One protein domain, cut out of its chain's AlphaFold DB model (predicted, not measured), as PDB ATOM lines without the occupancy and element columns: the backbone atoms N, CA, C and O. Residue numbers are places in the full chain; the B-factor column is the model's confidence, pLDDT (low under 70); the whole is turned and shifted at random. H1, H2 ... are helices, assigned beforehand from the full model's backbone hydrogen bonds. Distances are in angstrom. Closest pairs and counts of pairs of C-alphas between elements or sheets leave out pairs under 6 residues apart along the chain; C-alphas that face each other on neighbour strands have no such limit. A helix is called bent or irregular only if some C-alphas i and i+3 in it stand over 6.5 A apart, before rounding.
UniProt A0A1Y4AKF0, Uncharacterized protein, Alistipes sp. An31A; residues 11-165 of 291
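This is residues 11 to 165 of the 291 residues of an uncharacterized protein of Alistipes sp. An31A (UniProt A0A1Y4AKF0). One very long helix, H5, runs the length of a rod, with the four shorter helices in two groups along it. H1 and H4 pack beside its first part as a three-helix bundle with it, while H2 and H3 fold into a helical hairpin alongside its later part, with few contacts to it. The printed part has 155 residues with five named helices, in the order H1, H2, H3, H4, H5, and no named strand; the class is all helix. The whole is extended, with a radius of gyration of the C-alphas of 23.7 A and spans of 78 by 29 by 20 A.

H1, residues 11 to 25, touches H4, residues 91 to 110, at a shallow tilt of 24 degrees, opposite ways; the closest C-alphas, of Leu 13 and Ala 106, are 6.8 A apart. H1 also touches residues 116 to 130 alone of H5, residues 114 to 165, the same way at a shallow tilt of 20 degrees; the closest C-alphas, of Leu 21 and Ile 127, are 6.8 A apart. H2, residues 32 to 58, has a kink of 51 degrees near residue 39 and is irregular, with C-alphas 38 and 41 7.2 A apart. H2 and H3, residues 61 to 83, form a hairpin and touch at a shallow tilt of 29 degrees, opposite ways; the closest C-alphas, of Ala 48 and Gly 67, are 4.3 A apart. H2 and H5 only just touch, with 3 pairs of C-alphas within 8 A, the closest being Phe 32 and Ser 141 at 6.1 A. H3 and H5 are apart. H4 and H5 form another hairpin, at a shallow tilt of 16 degrees; residues 103 to 110 of H4 touch residues 116 to 120 of H5, and the closest C-alphas, of Phe 110 and Val 116, are 6.7 A apart. H1, H4 and H5 make an up and down bundle, each helix running against the one before it. Every O i to N i+4 pair is within hydrogen-bond range in H1, H3 and H4, against 21 of 23 in H2 and 44 of 48 in H5.

H1 begins at C-alpha 11 (322.691, 233.350, 163.803) and measures 20.8 A from first to last C-alpha. H2 measures 35.3 A, H3 33.0 A and H4 27.7 A. H5 runs 77.1 A, from C-alpha 114 (328.695, 222.457, 157.447) to C-alpha 165 (263.801, 233.526, 117.330).

The C-alphas of Lys 112 and Leu 165, the two farthest apart, are 78.9 A apart. The printed part has no cut and no long link. The mean pLDDT of the printed part is 73.6, and 40 residues are under 70, among them residues 27 to 38, 84 to 93 and 156 to 165.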
ATOM      1  N   GLU A  11     324.012 233.501 163.188       74.00
ATOM      2  CA  GLU A  11     322.691 233.350 163.803       74.00
ATOM      3  C   GLU A  11     321.689 234.387 163.283       74.00
ATOM      4  O   GLU A  11     320.566 234.030 162.936       74.00
ATOM      5  N   GLU A  12     322.081 235.658 163.142       77.50
ATOM      6  CA  GLU A  12     321.209 236.697 162.576       77.50
ATOM      7  C   GLU A  12     320.824 236.408 161.124       77.50
ATOM      8  O   GLU A  12     319.694 236.668 160.707       77.50
ATOM      9  N   LEU A  13     321.756 235.866 160.343       71.31
ATOM     10  CA  LEU A  13     321.542 235.572 158.932       71.31
ATOM     11  C   LEU A  13     320.636 234.339 158.755       71.31
ATOM     12  O   LEU A  13     319.734 234.356 157.917       71.31
ATOM     13  N   VAL A  14     320.806 233.314 159.597       75.44
ATOM     14  CA  VAL A  14     319.894 232.158 159.666       75.44
ATOM     15  C   VAL A  14     318.500 232.586 160.131       75.44
ATOM     16  O   VAL A  14     317.526 232.265 159.455       75.44
ATOM     17  N   ASN A  15     318.392 233.400 161.185       80.44
ATOM     18  CA  ASN A  15     317.108 233.926 161.662       80.44
ATOM     19  C   ASN A  15     316.376 234.734 160.578       80.44
ATOM     20  O   ASN A  15     315.166 234.594 160.411       80.44
ATOM     21  N   ARG A  16     317.097 235.537 159.781       76.38
ATOM     22  CA  ARG A  16     316.511 236.249 158.630       76.38
ATOM     23  C   ARG A  16     316.020 235.296 157.538       76.38
ATOM     24  O   ARG A  16     314.972 235.545 156.944       76.38
ATOM     25  N   LEU A  17     316.750 234.215 157.257       73.00
ATOM     26  CA  LEU A  17     316.331 233.195 156.289       73.00
ATOM     27  C   LEU A  17     315.081 232.440 156.773       73.00
ATOM     28  O   LEU A  17     314.168 232.207 155.978       73.00
ATOM     29  N   GLU A  18     315.001 232.120 158.064       77.25
ATOM     30  CA  GLU A  18     313.818 231.514 158.687       77.25
ATOM     31  C   GLU A  18     312.611 232.460 158.680       77.25
ATOM     32  O   GLU A  18     311.500 232.048 158.338       77.25
ATOM     33  N   GLU A  19     312.809 233.748 158.969       81.00
ATOM     34  CA  GLU A  19     311.750 234.760 158.894       81.00
ATOM     35  C   GLU A  19     311.197 234.887 157.463       81.00
ATOM     36  O   GLU A  19     309.978 234.926 157.253       81.00
ATOM     37  N   LEU A  20     312.076 234.886 156.455       70.62
ATOM     38  CA  LEU A  20     311.685 234.880 155.043       70.62
ATOM     39  C   LEU A  20     310.913 233.610 154.667       70.62
ATOM     40  O   LEU A  20     309.928 233.688 153.925       70.62
ATOM     41  N   LEU A  21     311.301 232.457 155.212       73.31
ATOM     42  CA  LEU A  21     310.604 231.192 155.001       73.31
ATOM     43  C   LEU A  21     309.207 231.217 155.626       73.31
ATOM     44  O   LEU A  21     308.232 230.915 154.931       73.31
ATOM     45  N   LEU A  22     309.076 231.648 156.884       77.44
ATOM     46  CA  LEU A  22     307.785 231.809 157.563       77.44
ATOM     47  C   LEU A  22     306.875 232.776 156.798       77.44
ATOM     48  O   LEU A  22     305.687 232.512 156.608       77.44
ATOM     49  N   ARG A  23     307.439 233.870 156.282       73.69
ATOM     50  CA  ARG A  23     306.720 234.842 155.454       73.69
ATOM     51  C   ARG A  23     306.290 234.270 154.101       73.69
ATOM     52  O   ARG A  23     305.232 234.652 153.601       73.69
ATOM     53  N   SER A  24     307.068 233.353 153.523       69.81
ATOM     54  CA  SER A  24     306.693 232.636 152.299       69.81
ATOM     55  C   SER A  24     305.577 231.612 152.551       69.81
ATOM     56  O   SER A  24     304.601 231.592 151.803       69.81
ATOM     57  N   LYS A  25     305.646 230.846 153.653       71.75
ATOM     58  CA  LYS A  25     304.605 229.888 154.071       71.75
ATOM     59  C   LYS A  25     303.282 230.580 154.407       71.75
ATOM     60  O   LYS A  25     302.218 230.070 154.067       71.75
ATOM     61  N   ASN A  26     303.343 231.764 155.016       72.94
ATOM     62  CA  ASN A  26     302.166 232.555 155.379       72.94
ATOM     63  C   ASN A  26     301.616 233.416 154.231       72.94
ATOM     64  O   ASN A  26     300.622 234.122 154.420       72.94
ATOM     65  N   MET A  27     302.228 233.397 153.039       64.44
ATOM     66  CA  MET A  27     301.695 234.173 151.926       64.44
ATOM     67  C   MET A  27     300.365 233.579 151.443       64.44
ATOM     68  O   MET A  27     300.270 232.374 151.192       64.44
ATOM     69  N   PRO A  28     299.320 234.412 151.269       58.69
ATOM     70  CA  PRO A  28     298.032 233.925 150.813       58.69
ATOM     71  C   PRO A  28     298.200 233.290 149.434       58.69
ATOM     72  O   PRO A  28     298.633 233.942 148.479       58.69
ATOM     73  N   LYS A  29     297.842 232.002 149.337       61.41
ATOM     74  CA  LYS A  29     297.819 231.270 148.067       61.41
ATOM     75  C   LYS A  29     297.039 232.102 147.042       61.41
ATOM     76  O   LYS A  29     296.010 232.680 147.406       61.41
ATOM     77  N   PRO A  30     297.507 232.200 145.782       58.47
ATOM     78  CA  PRO A  30     296.822 232.984 144.764       58.47
ATOM     79  C   PRO A  30     295.417 232.409 144.587       58.47
ATOM     80  O   PRO A  30     295.231 231.354 143.985       58.47
ATOM     81  N   SER A  31     294.431 233.075 145.183       60.59
ATOM     82  CA  SER A  31     293.053 232.622 145.133       60.59
ATOM     83  C   SER A  31     292.479 232.943 143.762       60.59
ATOM     84  O   SER A  31     292.775 233.985 143.161       60.59
ATOM     85  N   PHE A  32     291.617 232.056 143.272       57.34
ATOM     86  CA  PHE A  32     290.887 232.280 142.030       57.34
ATOM     87  C   PHE A  32     290.152 233.628 142.058       57.34
ATOM     88  O   PHE A  32     290.223 234.374 141.092       57.34
ATOM     89  N   ALA A  33     289.557 234.004 143.196       59.06
ATOM     90  CA  ALA A  33     288.884 235.291 143.380       59.06
ATOM     91  C   ALA A  33     289.824 236.502 143.197       59.06
ATOM     92  O   ALA A  33     289.447 237.498 142.573       59.06
ATOM     93  N   ALA A  34     291.067 236.426 143.687       63.22
ATOM     94  CA  ALA A  34     292.058 237.481 143.483       63.22
ATOM     95  C   ALA A  34     292.503 237.579 142.014       63.22
ATOM     96  O   ALA A  34     292.656 238.685 141.489       63.22
ATOM     97  N   SER A  35     292.651 236.434 141.338       62.19
ATOM     98  CA  SER A  35     292.943 236.378 139.903       62.19
ATOM     99  C   SER A  35     291.770 236.887 139.056       62.19
ATOM    100  O   SER A  35     291.982 237.659 138.124       62.19
ATOM    101  N   LEU A  36     290.534 236.520 139.408       65.44
ATOM    102  CA  LEU A  36     289.298 236.959 138.758       65.44
ATOM    103  C   LEU A  36     289.163 238.476 138.843       65.44
ATOM    104  O   LEU A  36     288.998 239.125 137.820       65.44
ATOM    105  N   ARG A  37     289.345 239.063 140.031       68.44
ATOM    106  CA  ARG A  37     289.334 240.521 140.215       68.44
ATOM    107  C   ARG A  37     290.390 241.226 139.360       68.44
ATOM    108  O   ARG A  37     290.127 242.299 138.824       68.44
ATOM    109  N   ASN A  38     291.572 240.627 139.216       68.00
ATOM    110  CA  ASN A  38     292.653 241.189 138.407       68.00
ATOM    111  C   ASN A  38     292.434 241.067 136.897       68.00
ATOM    112  O   ASN A  38     293.049 241.842 136.163       68.00
ATOM    113  N   MET A  39     291.605 240.120 136.457       72.75
ATOM    114  CA  MET A  39     291.259 239.868 135.053       72.75
ATOM    115  C   MET A  39     289.848 240.361 134.688       72.75
ATOM    116  O   MET A  39     289.477 240.339 133.520       72.75
ATOM    117  N   LEU A  40     289.077 240.864 135.658       78.19
ATOM    118  CA  LEU A  40     287.701 241.334 135.477       78.19
ATOM    119  C   LEU A  40     287.611 242.451 134.427       78.19
ATOM    120  O   LEU A  40     286.679 242.483 133.637       78.19
ATOM    121  N   PHE A  41     288.612 243.336 134.372       80.69
ATOM    122  CA  PHE A  41     288.669 244.392 133.357       80.69
ATOM    123  C   PHE A  41     288.773 243.825 131.929       80.69
ATOM    124  O   PHE A  41     288.175 244.384 131.019       80.69
ATOM    125  N   VAL A  42     289.479 242.699 131.736       81.19
ATOM    126  CA  VAL A  42     289.586 242.019 130.432       81.19
ATOM    127  C   VAL A  42     288.235 241.441 130.042       81.19
ATOM    128  O   VAL A  42     287.810 241.610 128.907       81.19
ATOM    129  N   LEU A  43     287.540 240.812 130.995       82.00
ATOM    130  CA  LEU A  43     286.196 240.283 130.778       82.00
ATOM    131  C   LEU A  43     285.242 241.378 130.290       82.00
ATOM    132  O   LEU A  43     284.618 241.216 129.249       82.00
ATOM    133  N   PHE A  44     285.146 242.490 131.026       84.12
ATOM    134  CA  PHE A  44     284.255 243.593 130.664       84.12
ATOM    135  C   PHE A  44     284.633 244.240 129.329       84.12
ATOM    136  O   PHE A  44     283.745 244.682 128.610       84.12
ATOM    137  N   LEU A  45     285.920 244.261 128.969       84.19
ATOM    138  CA  LEU A  45     286.375 244.744 127.664       84.19
ATOM    139  C   LEU A  45     285.914 243.809 126.535       84.19
ATOM    140  O   LEU A  45     285.340 244.273 125.554       84.19
ATOM    141  N   VAL A  46     286.098 242.494 126.691       83.94
ATOM    142  CA  VAL A  46     285.600 241.497 125.725       83.94
ATOM    143  C   VAL A  46     284.078 241.577 125.599       83.94
ATOM    144  O   VAL A  46     283.555 241.540 124.492       83.94
ATOM    145  N   LEU A  47     283.370 241.750 126.717       83.38
ATOM    146  CA  LEU A  47     281.918 241.899 126.734       83.38
ATOM    147  C   LEU A  47     281.464 243.200 126.055       83.38
ATOM    148  O   LEU A  47     280.495 243.192 125.305       83.38
ATOM    149  N   ALA A  48     282.187 244.304 126.266       86.25
ATOM    150  CA  ALA A  48     281.931 245.566 125.581       86.25
ATOM    151  C   ALA A  48     282.102 245.419 124.063       86.25
ATOM    152  O   ALA A  48     281.223 245.834 123.315       86.25
ATOM    153  N   LEU A  49     283.183 244.771 123.612       86.31
ATOM    154  CA  LEU A  49     283.394 244.448 122.196       86.31
ATOM    155  C   LEU A  49     282.268 243.572 121.642       86.31
ATOM    156  O   LEU A  49     281.752 243.857 120.568       86.31
ATOM    157  N   TYR A  50     281.862 242.544 122.384       84.31
ATOM    158  CA  TYR A  50     280.764 241.667 121.990       84.31
ATOM    159  C   TYR A  50     279.448 242.435 121.809       84.31
ATOM    160  O   TYR A  50     278.800 242.294 120.776       84.31
ATOM    161  N   PHE A  51     279.079 243.300 122.757       85.31
ATOM    162  CA  PHE A  51     277.873 244.119 122.624       85.31
ATOM    163  C   PHE A  51     277.967 245.139 121.495       85.31
ATOM    164  O   PHE A  51     276.963 245.381 120.839       85.31
ATOM    165  N   VAL A  52     279.148 245.693 121.210       83.75
ATOM    166  CA  VAL A  52     279.342 246.555 120.034       83.75
ATOM    167  C   VAL A  52     279.124 245.764 118.742       83.75
ATOM    168  O   VAL A  52     278.424 246.241 117.857       83.75
ATOM    169  N   VAL A  53     279.653 244.541 118.637       83.81
ATOM    170  CA  VAL A  53     279.419 243.676 117.468       83.81
ATOM    171  C   VAL A  53     277.934 243.328 117.329       83.81
ATOM    172  O   VAL A  53     277.386 243.449 116.238       83.81
ATOM    173  N   LEU A  54     277.255 242.972 118.424       80.12
ATOM    174  CA  LEU A  54     275.805 242.751 118.409       80.12
ATOM    175  C   LEU A  54     275.024 244.007 118.014       80.12
ATOM    176  O   LEU A  54     274.052 243.906 117.276       80.12
ATOM    177  N   ALA A  55     275.448 245.186 118.470       83.00
ATOM    178  CA  ALA A  55     274.817 246.449 118.115       83.00
ATOM    179  C   ALA A  55     274.931 246.752 116.615       83.00
ATOM    180  O   ALA A  55     273.992 247.288 116.033       83.00
ATOM    181  N   LEU A  56     276.058 246.389 115.994       81.12
ATOM    182  CA  LEU A  56     276.266 246.531 114.552       81.12
ATOM    183  C   LEU A  56     275.403 245.562 113.736       81.12
ATOM    184  O   LEU A  56     274.983 245.915 112.644       81.12
ATOM    185  N   ILE A  57     275.150 244.355 114.250       81.75
ATOM    186  CA  ILE A  57     274.339 243.342 113.557       81.75
ATOM    187  C   ILE A  57     272.839 243.607 113.740       81.75
ATOM    188  O   ILE A  57     272.066 243.460 112.804       81.75
ATOM    189  N   SER A  58     272.420 243.970 114.954       79.69
ATOM    190  CA  SER A  58     271.007 244.082 115.330       79.69
ATOM    191  C   SER A  58     270.419 245.480 115.121       79.69
ATOM    192  O   SER A  58     269.212 245.633 115.294       79.69
ATOM    193  N   GLU A  59     271.247 246.506 114.890       75.06
ATOM    194  CA  GLU A  59     270.887 247.941 114.892       75.06
ATOM    195  C   GLU A  59     270.141 248.436 116.155       75.06
ATOM    196  O   GLU A  59     269.749 249.600 116.261       75.06
ATOM    197  N   ALA A  60     269.989 247.591 117.177       81.00
ATOM    198  CA  ALA A  60     269.280 247.928 118.397       81.00
ATOM    199  C   ALA A  60     270.122 248.855 119.285       81.00
ATOM    200  O   ALA A  60     271.211 248.504 119.756       81.00
ATOM    201  N   GLY A  61     269.568 250.028 119.603       80.19
ATOM    202  CA  GLY A  61     270.210 251.025 120.469       80.19
ATOM    203  C   GLY A  61     270.537 250.520 121.883       80.19
ATOM    204  O   GLY A  61     271.457 251.028 122.527       80.19
ATOM    205  N   LEU A  62     269.848 249.475 122.358       82.94
ATOM    206  CA  LEU A  62     270.107 248.855 123.660       82.94
ATOM    207  C   LEU A  62     271.523 248.258 123.754       82.94
ATOM    208  O   LEU A  62     272.183 248.398 124.785       82.94
ATOM    209  N   PHE A  63     272.021 247.632 122.683       84.81
ATOM    210  CA  PHE A  63     273.354 247.024 122.681       84.81
ATOM    211  C   PHE A  63     274.471 248.072 122.693       84.81
ATOM    212  O   PHE A  63     275.495 247.860 123.342       84.81
ATOM    213  N   TRP A  64     274.247 249.241 122.083       83.56
ATOM    214  CA  TRP A  64     275.154 250.385 122.204       83.56
ATOM    215  C   TRP A  64     275.267 250.866 123.651       83.56
ATOM    216  O   TRP A  64     276.377 251.027 124.161       83.56
ATOM    217  N   LEU A  65     274.135 251.035 124.345       87.19
ATOM    218  CA  LEU A  65     274.129 251.439 125.755       87.19
ATOM    219  C   LEU A  65     274.850 250.418 126.643       87.19
ATOM    220  O   LEU A  65     275.654 250.797 127.495       87.19
ATOM    221  N   LEU A  66     274.607 249.126 126.418       86.06
ATOM    222  CA  LEU A  66     275.217 248.057 127.204       86.06
ATOM    223  C   LEU A  66     276.723 247.916 126.931       86.06
ATOM    224  O   LEU A  66     277.503 247.726 127.869       86.06
ATOM    225  N   GLY A  67     277.146 248.085 125.676       86.56
ATOM    226  CA  GLY A  67     278.554 248.134 125.283       86.56
ATOM    227  C   GLY A  67     279.292 249.311 125.921       86.56
ATOM    228  O   GLY A  67     280.359 249.120 126.509       86.56
ATOM    229  N   ILE A  68     278.696 250.510 125.897       87.75
ATOM    230  CA  ILE A  68     279.253 251.707 126.548       87.75
ATOM    231  C   ILE A  68     279.342 251.502 128.064       87.75
ATOM    232  O   ILE A  68     280.398 251.751 128.647       87.75
ATOM    233  N   ALA A  69     278.287 250.997 128.710       89.06
ATOM    234  CA  ALA A  69     278.292 250.723 130.147       89.06
ATOM    235  C   ALA A  69     279.402 249.729 130.534       89.06
ATOM    236  O   ALA A  69     280.176 249.986 131.461       89.06
ATOM    237  N   CYS A  70     279.544 248.632 129.781       87.75
ATOM    238  CA  CYS A  70     280.623 247.665 129.982       87.75
ATOM    239  C   CYS A  70     282.006 248.295 129.765       87.75
ATOM    240  O   CYS A  70     282.923 248.045 130.551       87.75
ATOM    241  N   GLY A  71     282.153 249.152 128.750       86.69
ATOM    242  CA  GLY A  71     283.387 249.885 128.468       86.69
ATOM    243  C   GLY A  71     283.786 250.840 129.594       86.69
ATOM    244  O   GLY A  71     284.943 250.845 130.015       86.69
ATOM    245  N   VAL A  72     282.831 251.589 130.153       89.62
ATOM    246  CA  VAL A  72     283.061 252.489 131.298       89.62
ATOM    247  C   VAL A  72     283.490 251.700 132.534       89.62
ATOM    248  O   VAL A  72     284.440 252.088 133.215       89.62
ATOM    249  N   VAL A  73     282.852 250.558 132.806       87.62
ATOM    250  CA  VAL A  73     283.245 249.672 133.914       87.62
ATOM    251  C   VAL A  73     284.646 249.098 133.686       87.62
ATOM    252  O   VAL A  73     285.466 249.110 134.608       87.62
ATOM    253  N   ALA A  74     284.967 248.648 132.469       87.25
ATOM    254  CA  ALA A  74     286.302 248.164 132.120       87.25
ATOM    255  C   ALA A  74     287.366 249.251 132.328       87.25
ATOM    256  O   ALA A  74     288.401 248.990 132.947       87.25
ATOM    257  N   LEU A  75     287.088 250.478 131.879       87.00
ATOM    258  CA  LEU A  75     287.972 251.628 132.036       87.00
ATOM    259  C   LEU A  75     288.153 251.998 133.512       87.00
ATOM    260  O   LEU A  75     289.282 252.173 133.961       87.00
ATOM    261  N   TYR A  76     287.074 252.039 134.296       88.62
ATOM    262  CA  TYR A  76     287.141 252.280 135.737       88.62
ATOM    263  C   TYR A  76     288.007 251.232 136.447       88.62
ATOM    264  O   TYR A  76     288.869 251.573 137.259       88.62
ATOM    265  N   LEU A  77     287.823 249.949 136.123       85.12
ATOM    266  CA  LEU A  77     288.616 248.862 136.695       85.12
ATOM    267  C   LEU A  77     290.085 248.939 136.270       85.12
ATOM    268  O   LEU A  77     290.965 248.691 137.098       85.12
ATOM    269  N   LEU A  78     290.357 249.310 135.017       82.75
ATOM    270  CA  LEU A  78     291.707 249.519 134.502       82.75
ATOM    271  C   LEU A  78     292.391 250.679 135.229       82.75
ATOM    272  O   LEU A  78     293.482 250.501 135.766       82.75
ATOM    273  N   VAL A  79     291.731 251.834 135.322       85.06
ATOM    274  CA  VAL A  79     292.237 253.006 136.044       85.06
ATOM    275  C   VAL A  79     292.491 252.646 137.498       85.06
ATOM    276  O   VAL A  79     293.591 252.891 137.984       85.06
ATOM    277  N   ARG A  80     291.544 251.981 138.172       82.75
ATOM    278  CA  ARG A  80     291.692 251.512 139.557       82.75
ATOM    279  C   ARG A  80     292.864 250.546 139.723       82.75
ATOM    280  O   ARG A  80     293.525 250.579 140.759       82.75
ATOM    281  N   LYS A  81     293.127 249.688 138.736       75.06
ATOM    282  CA  LYS A  81     294.271 248.765 138.717       75.06
ATOM    283  C   LYS A  81     295.598 249.494 138.483       75.06
ATOM    284  O   LYS A  81     296.604 249.094 139.056       75.06
ATOM    285  N   LEU A  82     295.606 250.562 137.687       72.56
ATOM    286  CA  LEU A  82     296.787 251.401 137.462       72.56
ATOM    287  C   LEU A  82     297.086 252.310 138.666       72.56
ATOM    288  O   LEU A  82     298.247 252.467 139.037       72.56
ATOM    289  N   THR A  83     296.055 252.853 139.327       74.75
ATOM    290  CA  THR A  83     296.215 253.668 140.551       74.75
ATOM    291  C   THR A  83     296.578 252.813 141.754       74.75
ATOM    292  O   THR A  83     297.486 253.161 142.508       74.75
ATOM    293  N   LYS A  84     295.928 251.658 141.932       64.94
ATOM    294  CA  LYS A  84     296.395 250.650 142.885       64.94
ATOM    295  C   LYS A  84     297.547 249.888 142.251       64.94
ATOM    296  O   LYS A  84     297.354 248.743 141.853       64.94
ATOM    297  N   ARG A  85     298.732 250.519 142.189       51.16
ATOM    298  CA  ARG A  85     300.025 249.861 141.927       51.16
ATOM    299  C   ARG A  85     299.960 248.467 142.539       51.16
ATOM    300  O   ARG A  85     299.921 248.336 143.760       51.16
ATOM    301  N   THR A  86     299.842 247.447 141.695       49.34
ATOM    302  CA  THR A  86     299.663 246.058 142.112       49.34
ATOM    303  C   THR A  86     300.927 245.605 142.822       49.34
ATOM    304  O   THR A  86     301.827 245.028 142.220       49.34
ATOM    305  N   THR A  87     301.003 245.881 144.118       48.41
ATOM    306  CA  THR A  87     302.083 245.466 145.013       48.41
ATOM    307  C   THR A  87     302.135 243.949 145.174       48.41
ATOM    308  O   THR A  87     303.173 243.422 145.548       48.41
ATOM    309  N   SER A  88     301.067 243.225 144.824       51.50
ATOM    310  CA  SER A  88     301.000 241.765 144.932       51.50
ATOM    311  C   SER A  88     301.584 241.005 143.739       51.50
ATOM    312  O   SER A  88     301.992 239.859 143.908       51.50
ATOM    313  N   ALA A  89     301.651 241.608 142.544       50.41
ATOM    314  CA  ALA A  89     302.059 240.897 141.326       50.41
ATOM    315  C   ALA A  89     303.559 240.551 141.283       50.41
ATOM    316  O   ALA A  89     303.949 239.705 140.489       50.41
ATOM    317  N   GLY A  90     304.357 241.136 142.181       55.91
ATOM    318  CA  GLY A  90     305.777 240.832 142.365       55.91
ATOM    319  C   GLY A  90     306.185 240.724 143.836       55.91
ATOM    320  O   GLY A  90     307.362 240.843 144.139       55.91
ATOM    321  N   ALA A  91     305.242 240.545 144.772       65.19
ATOM    322  CA  ALA A  91     305.575 240.407 146.197       65.19
ATOM    323  C   ALA A  91     306.395 239.135 146.460       65.19
ATOM    324  O   ALA A  91     307.409 239.187 147.148       65.19
ATOM    325  N   PHE A  92     305.988 238.022 145.844       66.31
ATOM    326  CA  PHE A  92     306.728 236.762 145.887       66.31
ATOM    327  C   PHE A  92     308.087 236.877 145.186       66.31
ATOM    328  O   PHE A  92     309.085 236.385 145.685       66.31
ATOM    329  N   GLU A  93     308.140 237.591 144.064       69.44
ATOM    330  CA  GLU A  93     309.360 237.793 143.273       69.44
ATOM    331  C   GLU A  93     310.382 238.671 144.010       69.44
ATOM    332  O   GLU A  93     311.570 238.376 144.020       69.44
ATOM    333  N   ARG A  94     309.915 239.705 144.719       72.31
ATOM    334  CA  ARG A  94     310.745 240.507 145.629       72.31
ATOM    335  C   ARG A  94     311.232 239.690 146.817       72.31
ATOM    336  O   ARG A  94     312.397 239.804 147.168       72.31
ATOM    337  N   LEU A  95     310.362 238.867 147.410       74.38
ATOM    338  CA  LEU A  95     310.747 237.982 148.512       74.38
ATOM    339  C   LEU A  95     311.792 236.953 148.057       74.38
ATOM    340  O   LEU A  95     312.741 236.690 148.783       74.38
ATOM    341  N   LYS A  96     311.649 236.423 146.838       74.12
ATOM    342  CA  LYS A  96     312.611 235.512 146.212       74.12
ATOM    343  C   LYS A  96     313.949 236.196 145.943       74.12
ATOM    344  O   LYS A  96     314.982 235.646 146.297       74.12
ATOM    345  N   ASN A  97     313.935 237.401 145.378       78.75
ATOM    346  CA  ASN A  97     315.161 238.161 145.138       78.75
ATOM    347  C   ASN A  97     315.888 238.494 146.449       78.75
ATOM    348  O   ASN A  97     317.112 238.403 146.502       78.75
ATOM    349  N   GLU A  98     315.143 238.836 147.505       78.06
ATOM    350  CA  GLU A  98     315.707 239.053 148.839       78.06
ATOM    351  C   GLU A  98     316.290 237.754 149.407       78.06
ATOM    352  O   GLU A  98     317.419 237.744 149.887       78.06
ATOM    353  N   TYR A  99     315.576 236.634 149.273       77.12
ATOM    354  CA  TYR A  99     316.070 235.324 149.689       77.12
ATOM    355  C   TYR A  99     317.364 234.930 148.963       77.12
ATOM    356  O   TYR A  99     318.340 234.582 149.618       77.12
ATOM    357  N   GLU A 100     317.416 235.035 147.633       79.62
ATOM    358  CA  GLU A 100     318.618 234.718 146.852       79.62
ATOM    359  C   GLU A 100     319.800 235.623 147.218       79.62
ATOM    360  O   GLU A 100     320.951 235.185 147.204       79.62
ATOM    361  N   TYR A 101     319.538 236.893 147.540       79.88
ATOM    362  CA  TYR A 101     320.568 237.813 148.008       79.88
ATOM    363  C   TYR A 101     321.135 237.369 149.364       79.88
ATOM    364  O   TYR A 101     322.355 237.234 149.499       79.88
ATOM    365  N   GLN A 102     320.266 237.071 150.335       77.94
ATOM    366  CA  GLN A 102     320.671 236.595 151.661       77.94
ATOM    367  C   GLN A 102     321.360 235.227 151.586       77.94
ATOM    368  O   GLN A 102     322.376 235.015 152.239       77.94
ATOM    369  N   GLU A 103     320.893 234.322 150.728       77.75
ATOM    370  CA  GLU A 103     321.525 233.026 150.491       77.75
ATOM    371  C   GLU A 103     322.955 233.182 149.950       77.75
ATOM    372  O   GLU A 103     323.891 232.543 150.438       77.75
ATOM    373  N   ARG A 104     323.152 234.049 148.946       79.44
ATOM    374  CA  ARG A 104     324.485 234.332 148.388       79.44
ATOM    375  C   ARG A 104     325.405 234.944 149.439       79.44
ATOM    376  O   ARG A 104     326.583 234.586 149.479       79.44
ATOM    377  N   LEU A 105     324.877 235.828 150.286       77.06
ATOM    378  CA  LEU A 105     325.621 236.418 151.395       77.06
ATOM    379  C   LEU A 105     326.042 235.334 152.396       77.06
ATOM    380  O   LEU A 105     327.231 235.208 152.669       77.06
ATOM    381  N   ALA A 106     325.108 234.474 152.815       71.94
ATOM    382  CA  ALA A 106     325.338 233.358 153.733       71.94
ATOM    383  C   ALA A 106     326.391 232.368 153.217       71.94
ATOM    384  O   ALA A 106     327.278 231.936 153.953       71.94
ATOM    385  N   ARG A 107     326.334 232.022 151.924       77.19
ATOM    386  CA  ARG A 107     327.329 231.146 151.287       77.19
ATOM    387  C   ARG A 107     328.707 231.807 151.207       77.19
ATOM    388  O   ARG A 107     329.712 231.108 151.316       77.19
ATOM    389  N   ARG A 108     328.767 233.129 151.023       79.31
ATOM    390  CA  ARG A 108     330.026 233.882 150.936       79.31
ATOM    391  C   ARG A 108     330.702 234.045 152.298       79.31
ATOM    392  O   ARG A 108     331.918 233.901 152.363       79.31
ATOM    393  N   SER A 109     329.944 234.337 153.354       75.88
ATOM    394  CA  SER A 109     330.478 234.552 154.707       75.88
ATOM    395  C   SER A 109     330.645 233.255 155.504       75.88
ATOM    396  O   SER A 109     331.618 233.119 156.241       75.88
ATOM    397  N   PHE A 110     329.759 232.271 155.320       72.75
ATOM    398  CA  PHE A 110     329.691 231.072 156.168       72.75
ATOM    399  C   PHE A 110     329.701 229.743 155.398       72.75
ATOM    400  O   PHE A 110     329.471 228.689 155.985       72.75
ATOM    401  N   GLY A 111     330.027 229.740 154.100       64.94
ATOM    402  CA  GLY A 111     329.989 228.534 153.256       64.94
ATOM    403  C   GLY A 111     330.916 227.382 153.675       64.94
ATOM    404  O   GLY A 111     330.738 226.263 153.200       64.94
ATOM    405  N   LYS A 112     331.887 227.624 154.568       73.00
ATOM    406  CA  LYS A 112     332.750 226.581 155.153       73.00
ATOM    407  C   LYS A 112     332.117 225.879 156.366       73.00
ATOM    408  O   LYS A 112     332.560 224.788 156.713       73.00
ATOM    409  N   ASN A 113     331.086 226.464 156.983       75.88
ATOM    410  CA  ASN A 113     330.367 225.853 158.100       75.88
ATOM    411  C   ASN A 113     329.334 224.851 157.571       75.88
ATOM    412  O   ASN A 113     328.388 225.211 156.868       75.88
ATOM    413  N   ILE A 114     329.518 223.578 157.928       72.81
ATOM    414  CA  ILE A 114     328.695 222.457 157.447       72.81
ATOM    415  C   ILE A 114     327.229 222.621 157.879       72.81
ATOM    416  O   ILE A 114     326.319 222.332 157.103       72.81
ATOM    417  N   GLU A 115     326.997 223.123 159.091       74.00
ATOM    418  CA  GLU A 115     325.659 223.341 159.654       74.00
ATOM    419  C   GLU A 115     324.896 224.437 158.906       74.00
ATOM    420  O   GLU A 115     323.773 224.210 158.461       74.00
ATOM    421  N   VAL A 116     325.543 225.581 158.660       72.56
ATOM    422  CA  VAL A 116     324.952 226.701 157.911       72.56
ATOM    423  C   VAL A 116     324.666 226.292 156.465       72.56
ATOM    424  O   VAL A 116     323.601 226.590 155.931       72.56
ATOM    425  N   SER A 117     325.568 225.535 155.833       74.44
ATOM    426  CA  SER A 117     325.348 225.003 154.483       74.44
ATOM    427  C   SER A 117     324.157 224.035 154.415       74.44
ATOM    428  O   SER A 117     323.377 224.083 153.459       74.44
ATOM    429  N   ARG A 118     323.980 223.181 155.435       78.62
ATOM    430  CA  ARG A 118     322.835 222.264 155.536       78.62
ATOM    431  C   ARG A 118     321.523 223.032 155.710       78.62
ATOM    432  O   ARG A 118     320.596 222.766 154.950       78.62
ATOM    433  N   LEU A 119     321.479 223.994 156.632       76.88
ATOM    434  CA  LEU A 119     320.312 224.848 156.886       76.88
ATOM    435  C   LEU A 119     319.908 225.637 155.641       76.88
ATOM    436  O   LEU A 119     318.745 225.619 155.249       76.88
ATOM    437  N   ILE A 120     320.870 226.256 154.951       77.25
ATOM    438  CA  ILE A 120     320.607 226.948 153.684       77.25
ATOM    439  C   ILE A 120     319.945 225.993 152.690       77.25
ATOM    440  O   ILE A 120     318.908 226.325 152.127       77.25
ATOM    441  N   LYS A 121     320.512 224.794 152.501       80.31
ATOM    442  CA  LYS A 121     320.003 223.808 151.540       80.31
ATOM    443  C   LYS A 121     318.584 223.339 151.876       80.31
ATOM    444  O   LYS A 121     317.776 223.159 150.964       80.31
ATOM    445  N   GLU A 122     318.289 223.151 153.159       82.12
ATOM    446  CA  GLU A 122     316.958 222.796 153.655       82.12
ATOM    447  C   GLU A 122     315.945 223.912 153.369       82.12
ATOM    448  O   GLU A 122     314.949 223.677 152.680       82.12
ATOM    449  N   ILE A 123     316.267 225.149 153.752       76.38
ATOM    450  CA  ILE A 123     315.439 226.341 153.513       76.38
ATOM    451  C   ILE A 123     315.211 226.563 152.005       76.38
ATOM    452  O   ILE A 123     314.088 226.843 151.583       76.38
ATOM    453  N   THR A 124     316.236 226.372 151.164       79.75
ATOM    454  CA  THR A 124     316.105 226.476 149.697       79.75
ATOM    455  C   THR A 124     315.125 225.437 149.161       79.75
ATOM    456  O   THR A 124     314.314 225.733 148.281       79.75
ATOM    457  N   SER A 125     315.183 224.207 149.677       79.44
ATOM    458  CA  SER A 125     314.290 223.133 149.241       79.44
ATOM    459  C   SER A 125     312.831 223.406 149.615       79.44
ATOM    460  O   SER A 125     311.946 223.189 148.784       79.44
ATOM    461  N   GLU A 126     312.577 223.967 150.801       78.31
ATOM    462  CA  GLU A 126     311.229 224.350 151.220       78.31
ATOM    463  C   GLU A 126     310.672 225.505 150.379       78.31
ATOM    464  O   GLU A 126     309.523 225.447 149.938       78.31
ATOM    465  N   ILE A 127     311.482 226.527 150.081       76.06
ATOM    466  CA  ILE A 127     311.060 227.654 149.232       76.06
ATOM    467  C   ILE A 127     310.725 227.180 147.813       76.06
ATOM    468  O   ILE A 127     309.713 227.599 147.246       76.06
ATOM    469  N   ASN A 128     311.509 226.251 147.258       78.75
ATOM    470  CA  ASN A 128     311.228 225.656 145.951       78.75
ATOM    471  C   ASN A 128     309.930 224.829 145.953       78.75
ATOM    472  O   ASN A 128     309.180 224.857 144.973       78.75
ATOM    473  N   ALA A 129     309.632 224.116 147.044       78.69
ATOM    474  CA  ALA A 129     308.371 223.388 147.189       78.69
ATOM    475  C   ALA A 129     307.167 224.348 147.231       78.69
ATOM    476  O   ALA A 129     306.177 224.140 146.526       78.69
ATOM    477  N   VAL A 130     307.286 225.452 147.976       72.88
ATOM    478  CA  VAL A 130     306.274 226.520 148.030       72.88
ATOM    479  C   VAL A 130     306.090 227.182 146.655       72.88
ATOM    480  O   VAL A 130     304.959 227.423 146.223       72.88
ATOM    481  N   GLU A 131     307.171 227.415 145.905       71.56
ATOM    482  CA  GLU A 131     307.108 227.929 144.530       71.56
ATOM    483  C   GLU A 131     306.361 226.968 143.592       71.56
ATOM    484  O   GLU A 131     305.492 227.398 142.825       71.56
ATOM    485  N   ALA A 132     306.633 225.664 143.681       75.25
ATOM    486  CA  ALA A 132     305.945 224.653 142.884       75.25
ATOM    487  C   ALA A 132     304.432 224.624 143.171       75.25
ATOM    488  O   ALA A 132     303.628 224.568 142.231       75.25
ATOM    489  N   GLU A 133     304.026 224.749 144.440       73.69
ATOM    490  CA  GLU A 133     302.614 224.882 144.818       73.69
ATOM    491  C   GLU A 133     301.970 226.139 144.213       73.69
ATOM    492  O   GLU A 133     300.869 226.079 143.651       73.69
ATOM    493  N   HIS A 134     302.661 227.282 144.271       69.06
ATOM    494  CA  HIS A 134     302.168 228.535 143.699       69.06
ATOM    495  C   HIS A 134     302.067 228.492 142.168       69.06
ATOM    496  O   HIS A 134     301.095 229.006 141.601       69.06
ATOM    497  N   LEU A 135     303.016 227.849 141.480       68.50
ATOM    498  CA  LEU A 135     302.985 227.660 140.029       68.50
ATOM    499  C   LEU A 135     301.869 226.700 139.603       68.50
ATOM    500  O   LEU A 135     301.162 226.982 138.631       68.50
ATOM    501  N   ALA A 136     301.655 225.606 140.337       73.56
ATOM    502  CA  ALA A 136     300.549 224.685 140.091       73.56
ATOM    503  C   ALA A 136     299.188 225.384 140.262       73.56
ATOM    504  O   ALA A 136     298.304 225.243 139.411       73.56
ATOM    505  N   ALA A 137     299.039 226.210 141.301       68.12
ATOM    506  CA  ALA A 137     297.844 227.025 141.515       68.12
ATOM    507  C   ALA A 137     297.634 228.075 140.403       68.12
ATOM    508  O   ALA A 137     296.508 228.256 139.927       68.12
ATOM    509  N   ARG A 138     298.707 228.724 139.923       67.31
ATOM    510  CA  ARG A 138     298.660 229.639 138.764       67.31
ATOM    511  C   ARG A 138     298.241 228.925 137.482       67.31
ATOM    512  O   ARG A 138     297.403 229.450 136.754       67.31
ATOM    513  N   ARG A 139     298.774 227.728 137.215       70.88
ATOM    514  CA  ARG A 139     298.389 226.916 136.047       70.88
ATOM    515  C   ARG A 139     296.913 226.538 136.101       70.88
ATOM    516  O   ARG A 139     296.213 226.816 135.138       70.88
ATOM    517  N   ARG A 140     296.425 226.014 137.232       71.38
ATOM    518  CA  ARG A 140     294.996 225.687 137.427       71.38
ATOM    519  C   ARG A 140     294.098 226.902 137.219       71.38
ATOM    520  O   ARG A 140     293.100 226.808 136.515       71.38
ATOM    521  N   SER A 141     294.490 228.050 137.770       68.31
ATOM    522  CA  SER A 141     293.750 229.304 137.596       68.31
ATOM    523  C   SER A 141     293.727 229.758 136.132       68.31
ATOM    524  O   SER A 141     292.691 230.214 135.662       68.31
ATOM    525  N   ARG A 142     294.833 229.589 135.389       68.25
ATOM    526  CA  ARG A 142     294.905 229.882 133.947       68.25
ATOM    527  C   ARG A 142     294.043 228.922 133.127       68.25
ATOM    528  O   ARG A 142     293.348 229.373 132.227       68.25
ATOM    529  N   THR A 143     294.057 227.630 133.449       73.25
ATOM    530  CA  THR A 143     293.221 226.624 132.778       73.25
ATOM    531  C   THR A 143     291.736 226.894 133.012       73.25
ATOM    532  O   THR A 143     290.976 226.910 132.052       73.25
ATOM    533  N   LEU A 144     291.328 227.196 134.251       75.62
ATOM    534  CA  LEU A 144     289.954 227.612 134.561       75.62
ATOM    535  C   LEU A 144     289.545 228.865 133.779       75.62
ATOM    536  O   LEU A 144     288.426 228.935 133.285       75.62
ATOM    537  N   TRP A 145     290.453 229.831 133.624       72.12
ATOM    538  CA  TRP A 145     290.197 231.032 132.829       72.12
ATOM    539  C   TRP A 145     290.023 230.739 131.337       72.12
ATOM    540  O   TRP A 145     289.148 231.320 130.707       72.12
ATOM    541  N   LEU A 146     290.820 229.827 130.773       74.19
ATOM    542  CA  LEU A 146     290.661 229.393 129.384       74.19
ATOM    543  C   LEU A 146     289.324 228.681 129.173       74.19
ATOM    544  O   LEU A 146     288.625 228.988 128.215       74.19
ATOM    545  N   VAL A 147     288.936 227.791 130.092       76.38
ATOM    546  CA  VAL A 147     287.623 227.130 130.049       76.38
ATOM    547  C   VAL A 147     286.502 228.163 130.126       76.38
ATOM    548  O   VAL A 147     285.589 228.132 129.310       76.38
ATOM    549  N   PHE A 148     286.594 229.118 131.052       76.19
ATOM    550  CA  PHE A 148     285.601 230.179 131.182       76.19
ATOM    551  C   PHE A 148     285.512 231.046 129.918       76.19
ATOM    552  O   PHE A 148     284.415 231.332 129.454       76.19
ATOM    553  N   ALA A 149     286.645 231.415 129.316       72.31
ATOM    554  CA  ALA A 149     286.671 232.160 128.061       72.31
ATOM    555  C   ALA A 149     286.011 231.378 126.914       72.31
ATOM    556  O   ALA A 149     285.208 231.945 126.182       72.31
ATOM    557  N   VAL A 150     286.288 230.075 126.794       77.06
ATOM    558  CA  VAL A 150     285.633 229.206 125.805       77.06
ATOM    559  C   VAL A 150     284.125 229.144 126.048       77.06
ATOM    560  O   VAL A 150     283.362 229.304 125.104       77.06
ATOM    561  N   VAL A 151     283.679 228.987 127.297       77.38
ATOM    562  CA  VAL A 151     282.247 228.983 127.640       77.38
ATOM    563  C   VAL A 151     281.587 230.312 127.276       77.38
ATOM    564  O   VAL A 151     280.524 230.304 126.666       77.38
ATOM    565  N   VAL A 152     282.220 231.448 127.581       75.81
ATOM    566  CA  VAL A 152     281.704 232.772 127.197       75.81
ATOM    567  C   VAL A 152     281.591 232.898 125.679       75.81
ATOM    568  O   VAL A 152     280.573 233.382 125.203       75.81
ATOM    569  N   ILE A 153     282.583 232.423 124.919       74.94
ATOM    570  CA  ILE A 153     282.545 232.432 123.448       74.94
ATOM    571  C   ILE A 153     281.409 231.546 122.919       74.94
ATOM    572  O   ILE A 153     280.678 231.968 122.029       74.94
ATOM    573  N   VAL A 154     281.222 230.346 123.475       73.44
ATOM    574  CA  VAL A 154     280.147 229.424 123.069       73.44
ATOM    575  C   VAL A 154     278.767 230.001 123.391       73.44
ATOM    576  O   VAL A 154     277.876 229.951 122.549       73.44
ATOM    577  N   VAL A 155     278.585 230.595 124.574       71.44
ATOM    578  CA  VAL A 155     277.323 231.246 124.970       71.44
ATOM    579  C   VAL A 155     277.054 232.490 124.120       71.44
ATOM    580  O   VAL A 155     275.920 232.707 123.701       71.44
ATOM    581  N   ALA A 156     278.085 233.275 123.810       65.31
ATOM    582  CA  ALA A 156     277.997 234.414 122.902       65.31
ATOM    583  C   ALA A 156     277.594 233.984 121.478       65.31
ATOM    584  O   ALA A 156     276.703 234.579 120.882       65.31
ATOM    585  N   ALA A 157     278.180 232.908 120.949       63.50
ATOM    586  CA  ALA A 157     277.805 232.364 119.644       63.50
ATOM    587  C   ALA A 157     276.381 231.771 119.639       63.50
ATOM    588  O   ALA A 157     275.649 231.931 118.665       63.50
ATOM    589  N   GLY A 158     275.966 231.128 120.735       58.91
ATOM    590  CA  GLY A 158     274.611 230.597 120.898       58.91
ATOM    591  C   GLY A 158     273.538 231.680 121.056       58.91
ATOM    592  O   GLY A 158     272.416 231.494 120.600       58.91
ATOM    593  N   GLY A 159     273.875 232.831 121.650       54.94
ATOM    594  CA  GLY A 159     272.956 233.964 121.808       54.94
ATOM    595  C   GLY A 159     272.526 234.592 120.480       54.94
ATOM    596  O   GLY A 159     271.364 234.965 120.343       54.94
ATOM    597  N   ILE A 160     273.423 234.628 119.489       53.09
ATOM    598  CA  ILE A 160     273.134 235.129 118.132       53.09
ATOM    599  C   ILE A 160     272.058 234.266 117.442       53.09
ATOM    600  O   ILE A 160     271.230 234.793 116.708       53.09
ATOM    601  N   PHE A 161     272.009 232.959 117.726       45.50
ATOM    602  CA  PHE A 161     270.983 232.051 117.191       45.50
ATOM    603  C   PHE A 161     269.605 232.211 117.858       45.50
ATOM    604  O   PHE A 161     268.590 231.914 117.233       45.50
ATOM    605  N   SER A 162     269.545 232.674 119.111       41.22
ATOM    606  CA  SER A 162     268.285 232.792 119.865       41.22
ATOM    607  C   SER A 162     267.596 234.149 119.699       41.22
ATOM    608  O   SER A 162     266.372 234.225 119.786       41.22
ATOM    609  N   THR A 163     268.344 235.228 119.440       44.16
ATOM    610  CA  THR A 163     267.757 236.557 119.176       44.16
ATOM    611  C   THR A 163     267.008 236.628 117.845       44.16
ATOM    612  O   THR A 163     266.103 237.444 117.718       44.16
ATOM    613  N   ASP A 164     267.322 235.743 116.897       39.00
ATOM    614  CA  ASP A 164     266.586 235.591 115.630       39.00
ATOM    615  C   ASP A 164     265.237 234.856 115.815       39.00
ATOM    616  O   ASP A 164     264.357 234.885 114.956       39.00
ATOM    617  N   LEU A 165     265.049 234.198 116.968       42.81
ATOM    618  CA  LEU A 165     263.801 233.526 117.330       42.81
ATOM    619  C   LEU A 165     262.866 234.430 118.150       42.81
ATOM    620  O   LEU A 165     261.652 234.335 118.004       42.81
TER     621      LEU A 165